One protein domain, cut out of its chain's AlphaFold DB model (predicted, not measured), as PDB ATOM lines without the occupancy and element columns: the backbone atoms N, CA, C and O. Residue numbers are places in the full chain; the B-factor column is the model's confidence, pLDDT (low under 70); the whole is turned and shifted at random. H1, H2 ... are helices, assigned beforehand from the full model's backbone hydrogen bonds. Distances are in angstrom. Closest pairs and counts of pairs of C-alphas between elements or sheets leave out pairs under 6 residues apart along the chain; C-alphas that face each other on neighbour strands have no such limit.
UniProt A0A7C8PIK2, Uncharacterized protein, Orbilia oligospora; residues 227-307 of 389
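This is residues 227 to 307 of the 389 residues of an uncharacterized protein of Orbilia oligospora (UniProt A0A7C8PIK2). One long helix, H1, forms a spine, and two shorter helices, H2 and H3, pack on different sides of it, each crossing it steeply. A long loop, residues 271 to 290, joins H2 to H3. The 81 printed residues, with three named helices in the order H1, H2, H3 and no named strand, are all helix by class and compact, with a radius of gyration of the C-alphas of 13.5 A and spans of 45 by 22 by 18 A.

H1, residues 227 to 249, begins at C-alpha (16.142, 31.109, -26.417) and is 32.8 A long. H2 is residues 260 to 270, 15.7 A. H3, residues 291 to 306, 21.7 A, ends at C-alpha (-13.473, 36.077, -27.452).

H1, with residues 239 to 247 alone, touches H2 in a helical hairpin, at a steep tilt of 42 degrees, opposite ways; the closest C-alphas, of Thr 243 and Pro 260, are 6.1 A apart. H1 touches H3 at a steep tilt of 61 degrees, the same way; the closest C-alphas, of Thr 242 and Ala 298, are 4.7 A apart. H2 and H3 are apart. In H1, H2 and H3 every O i to N i+4 pair is within hydrogen-bond range.

The C-alphas farthest apart, of Gly 256 and Gly 284, are 45.5 A apart. The printed part has no cut. The link from H2 to H3 is long. Mean pLDDT of the printed part is 71.9, with residues 249 to 258 and 270 to 279 among those under 70.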
ATOM      1  N   ILE A 227      17.174  30.066 -26.372       69.75
ATOM      2  CA  ILE A 227      16.142  31.109 -26.417       69.75
ATOM      3  C   ILE A 227      14.914  30.603 -27.183       69.75
ATOM      4  O   ILE A 227      13.798  30.687 -26.673       69.75
ATOM      5  N   ARG A 228      15.111  30.028 -28.378       69.75
ATOM      6  CA  ARG A 228      14.020  29.452 -29.182       69.75
ATOM      7  C   ARG A 228      13.318  28.313 -28.451       69.75
ATOM      8  O   ARG A 228      12.095  28.288 -28.413       69.75
ATOM      9  N   GLU A 229      14.067  27.382 -27.870       81.12
ATOM     10  CA  GLU A 229      13.519  26.242 -27.129       81.12
ATOM     11  C   GLU A 229      12.698  26.699 -25.920       81.12
ATOM     12  O   GLU A 229      11.575  26.228 -25.721       81.12
ATOM     13  N   TYR A 230      13.217  27.656 -25.150       82.62
ATOM     14  CA  TYR A 230      12.507  28.235 -24.017       82.62
ATOM     15  C   TYR A 230      11.231  28.957 -24.461       82.62
ATOM     16  O   TYR A 230      10.161  28.680 -23.922       82.62
ATOM     17  N   TYR A 231      11.295  29.817 -25.480       80.62
ATOM     18  CA  TYR A 231      10.109  30.509 -25.987       80.62
ATOM     19  C   TYR A 231       9.073  29.558 -26.576       80.62
ATOM     20  O   TYR A 231       7.889  29.720 -26.299       80.62
ATOM     21  N   ASN A 232       9.491  28.522 -27.305       83.50
ATOM     22  CA  ASN A 232       8.584  27.485 -27.789       83.50
ATOM     23  C   ASN A 232       7.880  26.785 -26.623       83.50
ATOM     24  O   ASN A 232       6.664  26.610 -26.649       83.50
ATOM     25  N   LYS A 233       8.624  26.438 -25.567       87.31
ATOM     26  CA  LYS A 233       8.059  25.835 -24.356       87.31
ATOM     27  C   LYS A 233       7.051  26.766 -23.672       87.31
ATOM     28  O   LYS A 233       5.984  26.306 -23.274       87.31
ATOM     29  N   VAL A 234       7.370  28.054 -23.531       86.88
ATOM     30  CA  VAL A 234       6.472  29.050 -22.921       86.88
ATOM     31  C   VAL A 234       5.217  29.259 -23.773       86.88
ATOM     32  O   VAL A 234       4.113  29.252 -23.234       86.88
ATOM     33  N   HIS A 235       5.356  29.375 -25.095       85.06
ATOM     34  CA  HIS A 235       4.221  29.473 -26.013       85.06
ATOM     35  C   HIS A 235       3.290  28.273 -25.892       85.06
ATOM     36  O   HIS A 235       2.086  28.458 -25.750       85.06
ATOM     37  N   GLU A 236       3.830  27.055 -25.890       88.31
ATOM     38  CA  GLU A 236       3.004  25.858 -25.752       88.31
ATOM     39  C   GLU A 236       2.256  25.835 -24.416       88.31
ATOM     40  O   GLU A 236       1.055  25.592 -24.432       88.31
ATOM     41  N   LYS A 237       2.897  26.213 -23.298       89.75
ATOM     42  CA  LYS A 237       2.208  26.359 -22.001       89.75
ATOM     43  C   LYS A 237       1.048  27.357 -22.062       89.75
ATOM     44  O   LYS A 237      -0.038  27.078 -21.562       89.75
ATOM     45  N   ILE A 238       1.262  28.517 -22.677       87.69
ATOM     46  CA  ILE A 238       0.220  29.540 -22.822       87.69
ATOM     47  C   ILE A 238      -0.910  29.033 -23.716       87.69
ATOM     48  O   ILE A 238      -2.081  29.269 -23.419       87.69
ATOM     49  N   PHE A 239      -0.589  28.331 -24.803       89.50
ATOM     50  CA  PHE A 239      -1.587  27.750 -25.694       89.50
ATOM     51  C   PHE A 239      -2.386  26.650 -25.003       89.50
ATOM     52  O   PHE A 239      -3.605  26.620 -25.161       89.50
ATOM     53  N   ASP A 240      -1.734  25.796 -24.215       90.75
ATOM     54  CA  ASP A 240      -2.379  24.807 -23.352       90.75
ATOM     55  C   ASP A 240      -3.376  25.472 -22.403       90.75
ATOM     56  O   ASP A 240      -4.558  25.123 -22.406       90.75
ATOM     57  N   GLU A 241      -2.934  26.488 -21.663       89.44
ATOM     58  CA  GLU A 241      -3.759  27.184 -20.675       89.44
ATOM     59  C   GLU A 241      -4.929  27.943 -21.328       89.44
ATOM     60  O   GLU A 241      -6.079  27.844 -20.896       89.44
ATOM     61  N   THR A 242      -4.675  28.635 -22.442       84.44
ATOM     62  CA  THR A 242      -5.710  29.353 -23.208       84.44
ATOM     63  C   THR A 242      -6.739  28.379 -23.788       84.44
ATOM     64  O   THR A 242      -7.945  28.632 -23.744       84.44
ATOM     65  N   THR A 243      -6.283  27.236 -24.310       87.94
ATOM     66  CA  THR A 243      -7.155  26.184 -24.859       87.94
ATOM     67  C   THR A 243      -7.948  25.487 -23.754       87.94
ATOM     68  O   THR A 243      -9.111  25.141 -23.961       87.94
ATOM     69  N   SER A 244      -7.357  25.306 -22.572       87.94
ATOM     70  CA  SER A 244      -8.033  24.772 -21.387       87.94
ATOM     71  C   SER A 244      -9.180  25.685 -20.948       87.94
ATOM     72  O   SER A 244     -10.314  25.217 -20.825       87.94
ATOM     73  N   LYS A 245      -8.930  26.999 -20.837       77.38
ATOM     74  CA  LYS A 245      -9.969  28.011 -20.569       77.38
ATOM     75  C   LYS A 245     -11.082  27.974 -21.611       77.38
ATOM     76  O   LYS A 245     -12.255  27.886 -21.257       77.38
ATOM     77  N   PHE A 246     -10.726  27.931 -22.896       74.69
ATOM     78  CA  PHE A 246     -11.705  27.746 -23.967       74.69
ATOM     79  C   PHE A 246     -12.544  26.484 -23.766       74.69
ATOM     80  O   PHE A 246     -13.768  26.562 -23.802       74.69
ATOM     81  N   ARG A 247     -11.919  25.334 -23.495       79.06
ATOM     82  CA  ARG A 247     -12.624  24.062 -23.293       79.06
ATOM     83  C   ARG A 247     -13.609  24.123 -22.123       79.06
ATOM     84  O   ARG A 247     -14.711  23.590 -22.248       79.06
ATOM     85  N   GLN A 248     -13.214  24.746 -21.013       74.19
ATOM     86  CA  GLN A 248     -14.029  24.858 -19.802       74.19
ATOM     87  C   GLN A 248     -15.215  25.807 -19.988       74.19
ATOM     88  O   GLN A 248     -16.334  25.463 -19.616       74.19
ATOM     89  N   GLU A 249     -14.980  26.974 -20.586       66.56
ATOM     90  CA  GLU A 249     -15.969  28.054 -20.632       66.56
ATOM     91  C   GLU A 249     -16.867  27.991 -21.872       66.56
ATOM     92  O   GLU A 249     -18.067  28.240 -21.794       66.56
ATOM     93  N   LEU A 250     -16.295  27.646 -23.030       63.00
ATOM     94  CA  LEU A 250     -16.967  27.713 -24.332       63.00
ATOM     95  C   LEU A 250     -16.933  26.393 -25.109       63.00
ATOM     96  O   LEU A 250     -17.681  26.236 -26.069       63.00
ATOM     97  N   GLY A 251     -16.117  25.417 -24.703       56.22
ATOM     98  CA  GLY A 251     -15.869  24.200 -25.477       56.22
ATOM     99  C   GLY A 251     -17.119  23.358 -25.719       56.22
ATOM    100  O   GLY A 251     -17.278  22.790 -26.794       56.22
ATOM    101  N   ARG A 252     -18.050  23.314 -24.756       56.22
ATOM    102  CA  ARG A 252     -19.356  22.659 -24.958       56.22
ATOM    103  C   ARG A 252     -20.219  23.411 -25.971       56.22
ATOM    104  O   ARG A 252     -20.867  22.785 -26.799       56.22
ATOM    105  N   SER A 253     -20.183  24.735 -25.913       50.84
ATOM    106  CA  SER A 253     -20.977  25.653 -26.730       50.84
ATOM    107  C   SER A 253     -20.487  25.768 -28.176       50.84
ATOM    108  O   SER A 253     -21.270  26.079 -29.068       50.84
ATOM    109  N   PHE A 254     -19.193  25.524 -28.402       50.03
ATOM    110  CA  PHE A 254     -18.531  25.580 -29.710       50.03
ATOM    111  C   PHE A 254     -18.223  24.197 -30.298       50.03
ATOM    112  O   PHE A 254     -17.564  24.108 -31.337       50.03
ATOM    113  N   LYS A 255     -18.705  23.117 -29.673       50.78
ATOM    114  CA  LYS A 255     -18.515  21.748 -30.163       50.78
ATOM    115  C   LYS A 255     -19.045  21.609 -31.598       50.78
ATOM    116  O   LYS A 255     -20.173  22.003 -31.883       50.78
ATOM    117  N   GLY A 256     -18.227  21.067 -32.498       50.53
ATOM    118  CA  GLY A 256     -18.496  20.952 -33.935       50.53
ATOM    119  C   GLY A 256     -18.229  22.219 -34.757       50.53
ATOM    120  O   GLY A 256     -18.207  22.140 -35.978       50.53
ATOM    121  N   ILE A 257     -17.998  23.377 -34.127       50.84
ATOM    122  CA  ILE A 257     -17.750  24.665 -34.804       50.84
ATOM    123  C   ILE A 257     -16.271  25.038 -34.713       50.84
ATOM    124  O   ILE A 257     -15.626  25.326 -35.718       50.84
ATOM    125  N   LEU A 258     -15.733  25.035 -33.494       56.84
ATOM    126  CA  LEU A 258     -14.330  25.302 -33.219       56.84
ATOM    127  C   LEU A 258     -13.859  24.308 -32.164       56.84
ATOM    128  O   LEU A 258     -14.036  24.511 -30.966       56.84
ATOM    129  N   GLU A 259     -13.274  23.210 -32.628       74.44
ATOM    130  CA  GLU A 259     -12.707  22.212 -31.729       74.44
ATOM    131  C   GLU A 259     -11.467  22.767 -31.008       74.44
ATOM    132  O   GLU A 259     -10.730  23.576 -31.588       74.44
ATOM    133  N   PRO A 260     -11.179  22.325 -29.768       74.19
ATOM    134  CA  PRO A 260     -10.017  22.788 -29.008       74.19
ATOM    135  C   PRO A 260      -8.694  22.682 -29.778       74.19
ATOM    136  O   PRO A 260      -7.862  23.581 -29.696       74.19
ATOM    137  N   ASP A 261      -8.517  21.626 -30.575       79.12
ATOM    138  CA  ASP A 261      -7.300  21.425 -31.369       79.12
ATOM    139  C   ASP A 261      -7.202  22.411 -32.540       79.12
ATOM    140  O   ASP A 261      -6.120  22.917 -32.846       79.12
ATOM    141  N   ALA A 262      -8.340  22.745 -33.159       72.50
ATOM    142  CA  ALA A 262      -8.408  23.766 -34.199       72.50
ATOM    143  C   ALA A 262      -8.121  25.157 -33.613       72.50
ATOM    144  O   ALA A 262      -7.333  25.909 -34.186       72.50
ATOM    145  N   PHE A 263      -8.669  25.465 -32.433       73.44
ATOM    146  CA  PHE A 263      -8.375  26.701 -31.707       73.44
ATOM    147  C   PHE A 263      -6.892  26.804 -31.324       73.44
ATOM    148  O   PHE A 263      -6.252  27.818 -31.604       73.44
ATOM    149  N   ARG A 264      -6.294  25.730 -30.792       81.69
ATOM    150  CA  ARG A 264      -4.849  25.671 -30.522       81.69
ATOM    151  C   ARG A 264      -4.023  25.898 -31.790       81.69
ATOM    152  O   ARG A 264      -3.022  26.613 -31.764       81.69
ATOM    153  N   GLY A 265      -4.444  25.315 -32.913       76.62
ATOM    154  CA  GLY A 265      -3.826  25.529 -34.221       76.62
ATOM    155  C   GLY A 265      -3.871  26.990 -34.679       76.62
ATOM    156  O   GLY A 265      -2.906  27.464 -35.277       76.62
ATOM    157  N   MET A 266      -4.945  27.719 -34.364       74.00
ATOM    158  CA  MET A 266      -5.050  29.159 -34.623       74.00
ATOM    159  C   MET A 266      -4.098  29.969 -33.738       74.00
ATOM    160  O   MET A 266      -3.345  30.788 -34.264       74.00
ATOM    161  N   LEU A 267      -4.047  29.678 -32.431       76.75
ATOM    162  CA  LEU A 267      -3.108  30.325 -31.501       76.75
ATOM    163  C   LEU A 267      -1.650  30.174 -31.970       76.75
ATOM    164  O   LEU A 267      -0.892  31.146 -32.002       76.75
ATOM    165  N   ARG A 268      -1.279  28.971 -32.432       74.69
ATOM    166  CA  ARG A 268       0.051  28.678 -32.991       74.69
ATOM    167  C   ARG A 268       0.385  29.444 -34.269       74.69
ATOM    168  O   ARG A 268       1.565  29.556 -34.575       74.69
ATOM    169  N   ARG A 269      -0.597  29.918 -35.035       70.75
ATOM    170  CA  ARG A 269      -0.354  30.669 -36.280       70.75
ATOM    171  C   ARG A 269      -0.179  32.159 -36.039       70.75
ATOM    172  O   ARG A 269       0.505  32.806 -36.821       70.75
ATOM    173  N   GLU A 270      -0.790  32.705 -34.991       65.38
ATOM    174  CA  GLU A 270      -0.801  34.153 -34.787       65.38
ATOM    175  C   GLU A 270       0.429  34.695 -34.049       65.38
ATOM    176  O   GLU A 270       0.744  35.847 -34.313       65.38
ATOM    177  N   GLN A 271       1.114  33.894 -33.208       62.06
ATOM    178  CA  GLN A 271       2.466  34.025 -32.582       62.06
ATOM    179  C   GLN A 271       3.055  35.407 -32.184       62.06
ATOM    180  O   GLN A 271       4.134  35.462 -31.595       62.06
ATOM    181  N   CYS A 272       2.399  36.535 -32.428       48.97
ATOM    182  CA  CYS A 272       3.021  37.848 -32.373       48.97
ATOM    183  C   CYS A 272       2.944  38.431 -30.959       48.97
ATOM    184  O   CYS A 272       1.873  38.804 -30.482       48.97
ATOM    185  N   GLY A 273       4.110  38.571 -30.321       53.75
ATOM    186  CA  GLY A 273       4.318  39.479 -29.187       53.75
ATOM    187  C   GLY A 273       4.127  38.894 -27.784       53.75
ATOM    188  O   GLY A 273       4.135  39.656 -26.821       53.75
ATOM    189  N   ILE A 274       3.982  37.575 -27.640       59.06
ATOM    190  CA  ILE A 274       3.750  36.921 -26.337       59.06
ATOM    191  C   ILE A 274       5.009  36.936 -25.437       59.06
ATOM    192  O   ILE A 274       4.895  36.880 -24.217       59.06
ATOM    193  N   THR A 275       6.212  37.071 -26.005       58.97
ATOM    194  CA  THR A 275       7.500  36.880 -25.303       58.97
ATOM    195  C   THR A 275       8.267  38.163 -24.979       58.97
ATOM    196  O   THR A 275       9.410  38.093 -24.521       58.97
ATOM    197  N   ALA A 276       7.679  39.343 -25.201       49.28
ATOM    198  CA  ALA A 276       8.362  40.615 -24.970       49.28
ATOM    199  C   ALA A 276       8.838  40.737 -23.506       49.28
ATOM    200  O   ALA A 276       8.030  40.796 -22.584       49.28
ATOM    201  N   GLY A 277      10.159  40.776 -23.307       54.31
ATOM    202  CA  GLY A 277      10.793  40.943 -21.992       54.31
ATOM    203  C   GLY A 277      11.128  39.648 -21.243       54.31
ATOM    204  O   GLY A 277      11.846  39.717 -20.247       54.31
ATOM    205  N   LEU A 278      10.699  38.474 -21.723       58.41
ATOM    206  CA  LEU A 278      11.107  37.199 -21.130       58.41
ATOM    207  C   LEU A 278      12.554  36.866 -21.495       58.41
ATOM    208  O   LEU A 278      12.954  36.952 -22.657       58.41
ATOM    209  N   SER A 279      13.331  36.405 -20.521       69.19
ATOM    210  CA  SER A 279      14.677  35.872 -20.747       69.19
ATOM    211  C   SER A 279      14.817  34.493 -20.116       69.19
ATOM    212  O   SER A 279      14.193  34.218 -19.093       69.19
ATOM    213  N   VAL A 280      15.629  33.636 -20.745       73.56
ATOM    214  CA  VAL A 280      15.825  32.241 -20.326       73.56
ATOM    215  C   VAL A 280      16.250  32.208 -18.851       73.56
ATOM    216  O   VAL A 280      17.263  32.832 -18.515       73.56
ATOM    217  N   PRO A 281      15.496  31.532 -17.964       74.19
ATOM    218  CA  PRO A 281      15.848  31.451 -16.558       74.19
ATOM    219  C   PRO A 281      17.135  30.653 -16.404       74.19
ATOM    220  O   PRO A 281      17.335  29.623 -17.052       74.19
ATOM    221  N   THR A 282      18.017  31.139 -15.538       70.69
ATOM    222  CA  THR A 282      19.268  30.450 -15.233       70.69
ATOM    223  C   THR A 282      19.248  29.859 -13.835       70.69
ATOM    224  O   THR A 282      18.315  30.072 -13.068       70.69
ATOM    225  N   GLU A 283      20.247  29.031 -13.539       71.25
ATOM    226  CA  GLU A 283      20.352  28.284 -12.286       71.25
ATOM    227  C   GLU A 283      20.074  29.178 -11.064       71.25
ATOM    228  O   GLU A 283      20.779  30.161 -10.842       71.25
ATOM    229  N   GLY A 284      19.045  28.824 -10.286       66.81
ATOM    230  CA  GLY A 284      18.649  29.528  -9.062       66.81
ATOM    231  C   GLY A 284      17.815  30.798  -9.255       66.81
ATOM    232  O   GLY A 284      17.459  31.435  -8.269       66.81
ATOM    233  N   GLN A 285      17.478  31.167 -10.493       72.56
ATOM    234  CA  GLN A 285      16.554  32.264 -10.770       72.56
ATOM    235  C   GLN A 285      15.136  31.755 -10.982       72.56
ATOM    236  O   GLN A 285      14.918  30.691 -11.561       72.56
ATOM    237  N   ASN A 286      14.172  32.568 -10.557       73.19
ATOM    238  CA  ASN A 286      12.772  32.301 -10.835       73.19
ATOM    239  C   ASN A 286      12.501  32.455 -12.332       73.19
ATOM    240  O   ASN A 286      12.949  33.412 -12.974       73.19
ATOM    241  N   ASP A 287      11.747  31.503 -12.873       79.25
ATOM    242  CA  ASP A 287      11.182  31.629 -14.205       79.25
ATOM    243  C   ASP A 287      10.169  32.779 -14.190       79.25
ATOM    244  O   ASP A 287       9.208  32.750 -13.428       79.25
ATOM    245  N   GLN A 288      10.408  33.811 -15.001       73.88
ATOM    246  CA  GLN A 288       9.469  34.930 -15.137       73.88
ATOM    247  C   GLN A 288       8.180  34.501 -15.846       73.88
ATOM    248  O   GLN A 288       7.162  35.171 -15.709       73.88
ATOM    249  N   ALA A 289       8.217  33.387 -16.585       75.94
ATOM    250  CA  ALA A 289       7.039  32.722 -17.119       75.94
ATOM    251  C   ALA A 289       6.512  31.670 -16.124       75.94
ATOM    252  O   ALA A 289       6.365  30.489 -16.463       75.94
ATOM    253  N   ASP A 290       6.266  32.098 -14.884       79.12
ATOM    254  CA  ASP A 290       5.611  31.275 -13.868       79.12
ATOM    255  C   ASP A 290       4.133  31.016 -14.214       79.12
ATOM    256  O   ASP A 290       3.573  31.591 -15.152       79.12
ATOM    257  N   ASP A 291       3.486  30.117 -13.472       78.25
ATOM    258  CA  ASP A 291       2.106  29.712 -13.767       78.25
ATOM    259  C   ASP A 291       1.119  30.890 -13.656       78.25
ATOM    260  O   ASP A 291       0.142  30.956 -14.405       78.25
ATOM    261  N   ALA A 292       1.394  31.860 -12.778       74.50
ATOM    262  CA  ALA A 292       0.579  33.062 -12.628       74.50
ATOM    263  C   ALA A 292       0.680  33.970 -13.863       74.50
ATOM    264  O   ALA A 292      -0.340  34.408 -14.403       74.50
ATOM    265  N   TRP A 293       1.896  34.219 -14.351       82.31
ATOM    266  CA  TRP A 293       2.141  34.998 -15.557       82.31
ATOM    267  C   TRP A 293       1.607  34.292 -16.807       82.31
ATOM    268  O   TRP A 293       0.967  34.932 -17.651       82.31
ATOM    269  N   VAL A 294       1.798  32.971 -16.913       80.38
ATOM    270  CA  VAL A 294       1.224  32.147 -17.990       80.38
ATOM    271  C   VAL A 294      -0.298  32.248 -17.969       80.38
ATOM    272  O   VAL A 294      -0.896  32.529 -19.006       80.38
ATOM    273  N   GLY A 295      -0.927  32.113 -16.798       74.88
ATOM    274  CA  GLY A 295      -2.374  32.237 -16.628       74.88
ATOM    275  C   GLY A 295      -2.912  33.623 -16.998       74.88
ATOM    276  O   GLY A 295      -3.915  33.728 -17.708       74.88
ATOM    277  N   ALA A 296      -2.228  34.695 -16.584       74.50
ATOM    278  CA  ALA A 296      -2.594  36.071 -16.927       74.50
ATOM    279  C   ALA A 296      -2.462  36.345 -18.435       74.50
ATOM    280  O   ALA A 296      -3.334  36.967 -19.048       74.50
ATOM    281  N   THR A 297      -1.396  35.838 -19.055       77.38
ATOM    282  CA  THR A 297      -1.149  35.977 -20.495       77.38
ATOM    283  C   THR A 297      -2.149  35.162 -21.311       77.38
ATOM    284  O   THR A 297      -2.706  35.669 -22.286       77.38
ATOM    285  N   ALA A 298      -2.452  33.939 -20.873       78.62
ATOM    286  CA  ALA A 298      -3.487  33.095 -21.457       78.62
ATOM    287  C   ALA A 298      -4.871  33.749 -21.364       78.62
ATOM    288  O   ALA A 298      -5.614  33.762 -22.343       78.62
ATOM    289  N   LEU A 299      -5.206  34.367 -20.227       71.25
ATOM    290  CA  LEU A 299      -6.446  35.128 -20.073       71.25
ATOM    291  C   LEU A 299      -6.492  36.329 -21.023       71.25
ATOM    292  O   LEU A 299      -7.507  36.557 -21.674       71.25
ATOM    293  N   ARG A 300      -5.396  37.083 -21.149       72.69
ATOM    294  CA  ARG A 300      -5.319  38.215 -22.081       72.69
ATOM    295  C   ARG A 300      -5.524  37.769 -23.530       72.69
ATOM    296  O   ARG A 300      -6.242  38.440 -24.270       72.69
ATOM    297  N   LEU A 301      -4.920  36.651 -23.929       73.88
ATOM    298  CA  LEU A 301      -5.128  36.059 -25.252       73.88
ATOM    299  C   LEU A 301      -6.574  35.603 -25.429       73.88
ATOM    300  O   LEU A 301      -7.208  35.975 -26.410       73.88
ATOM    301  N   TYR A 302      -7.120  34.874 -24.459       70.31
ATOM    302  CA  TYR A 302      -8.514  34.448 -24.462       70.31
ATOM    303  C   TYR A 302      -9.469  35.637 -24.667       70.31
ATOM    304  O   TYR A 302     -10.297  35.619 -25.579       70.31
ATOM    305  N   VAL A 303      -9.279  36.719 -23.907       63.25
ATOM    306  CA  VAL A 303     -10.051  37.965 -24.026       63.25
ATOM    307  C   VAL A 303      -9.850  38.646 -25.381       63.25
ATOM    308  O   VAL A 303     -10.797  39.192 -25.938       63.25
ATOM    309  N   ALA A 304      -8.651  38.610 -25.962       67.81
ATOM    310  CA  ALA A 304      -8.417  39.174 -27.292       67.81
ATOM    311  C   ALA A 304      -9.187  38.423 -28.399       67.81
ATOM    312  O   ALA A 304      -9.643  39.034 -29.370       67.81
ATOM    313  N   TYR A 305      -9.351  37.106 -28.261       66.38
ATOM    314  CA  TYR A 305     -10.094  36.292 -29.223       66.38
ATOM    315  C   TYR A 305     -11.605  36.377 -29.027       66.38
ATOM    316  O   TYR A 305     -12.338  36.560 -30.003       66.38
ATOM    317  N   PHE A 306     -12.061  36.265 -27.781       61.91
ATOM    318  CA  PHE A 306     -13.473  36.077 -27.452       61.91
ATOM    319  C   PHE A 306     -14.128  37.280 -26.773       61.91
ATOM    320  O   PHE A 306     -15.338  37.264 -26.601       61.91
ATOM    321  N   GLY A 307     -13.385  38.335 -26.436       54.16
ATOM    322  CA  GLY A 307     -13.874  39.444 -25.616       54.16
ATOM    323  C   GLY A 307     -13.815  39.133 -24.116       54.16
ATOM    324  O   GLY A 307     -13.537  38.011 -23.695       54.16
TER     325      GLY A 307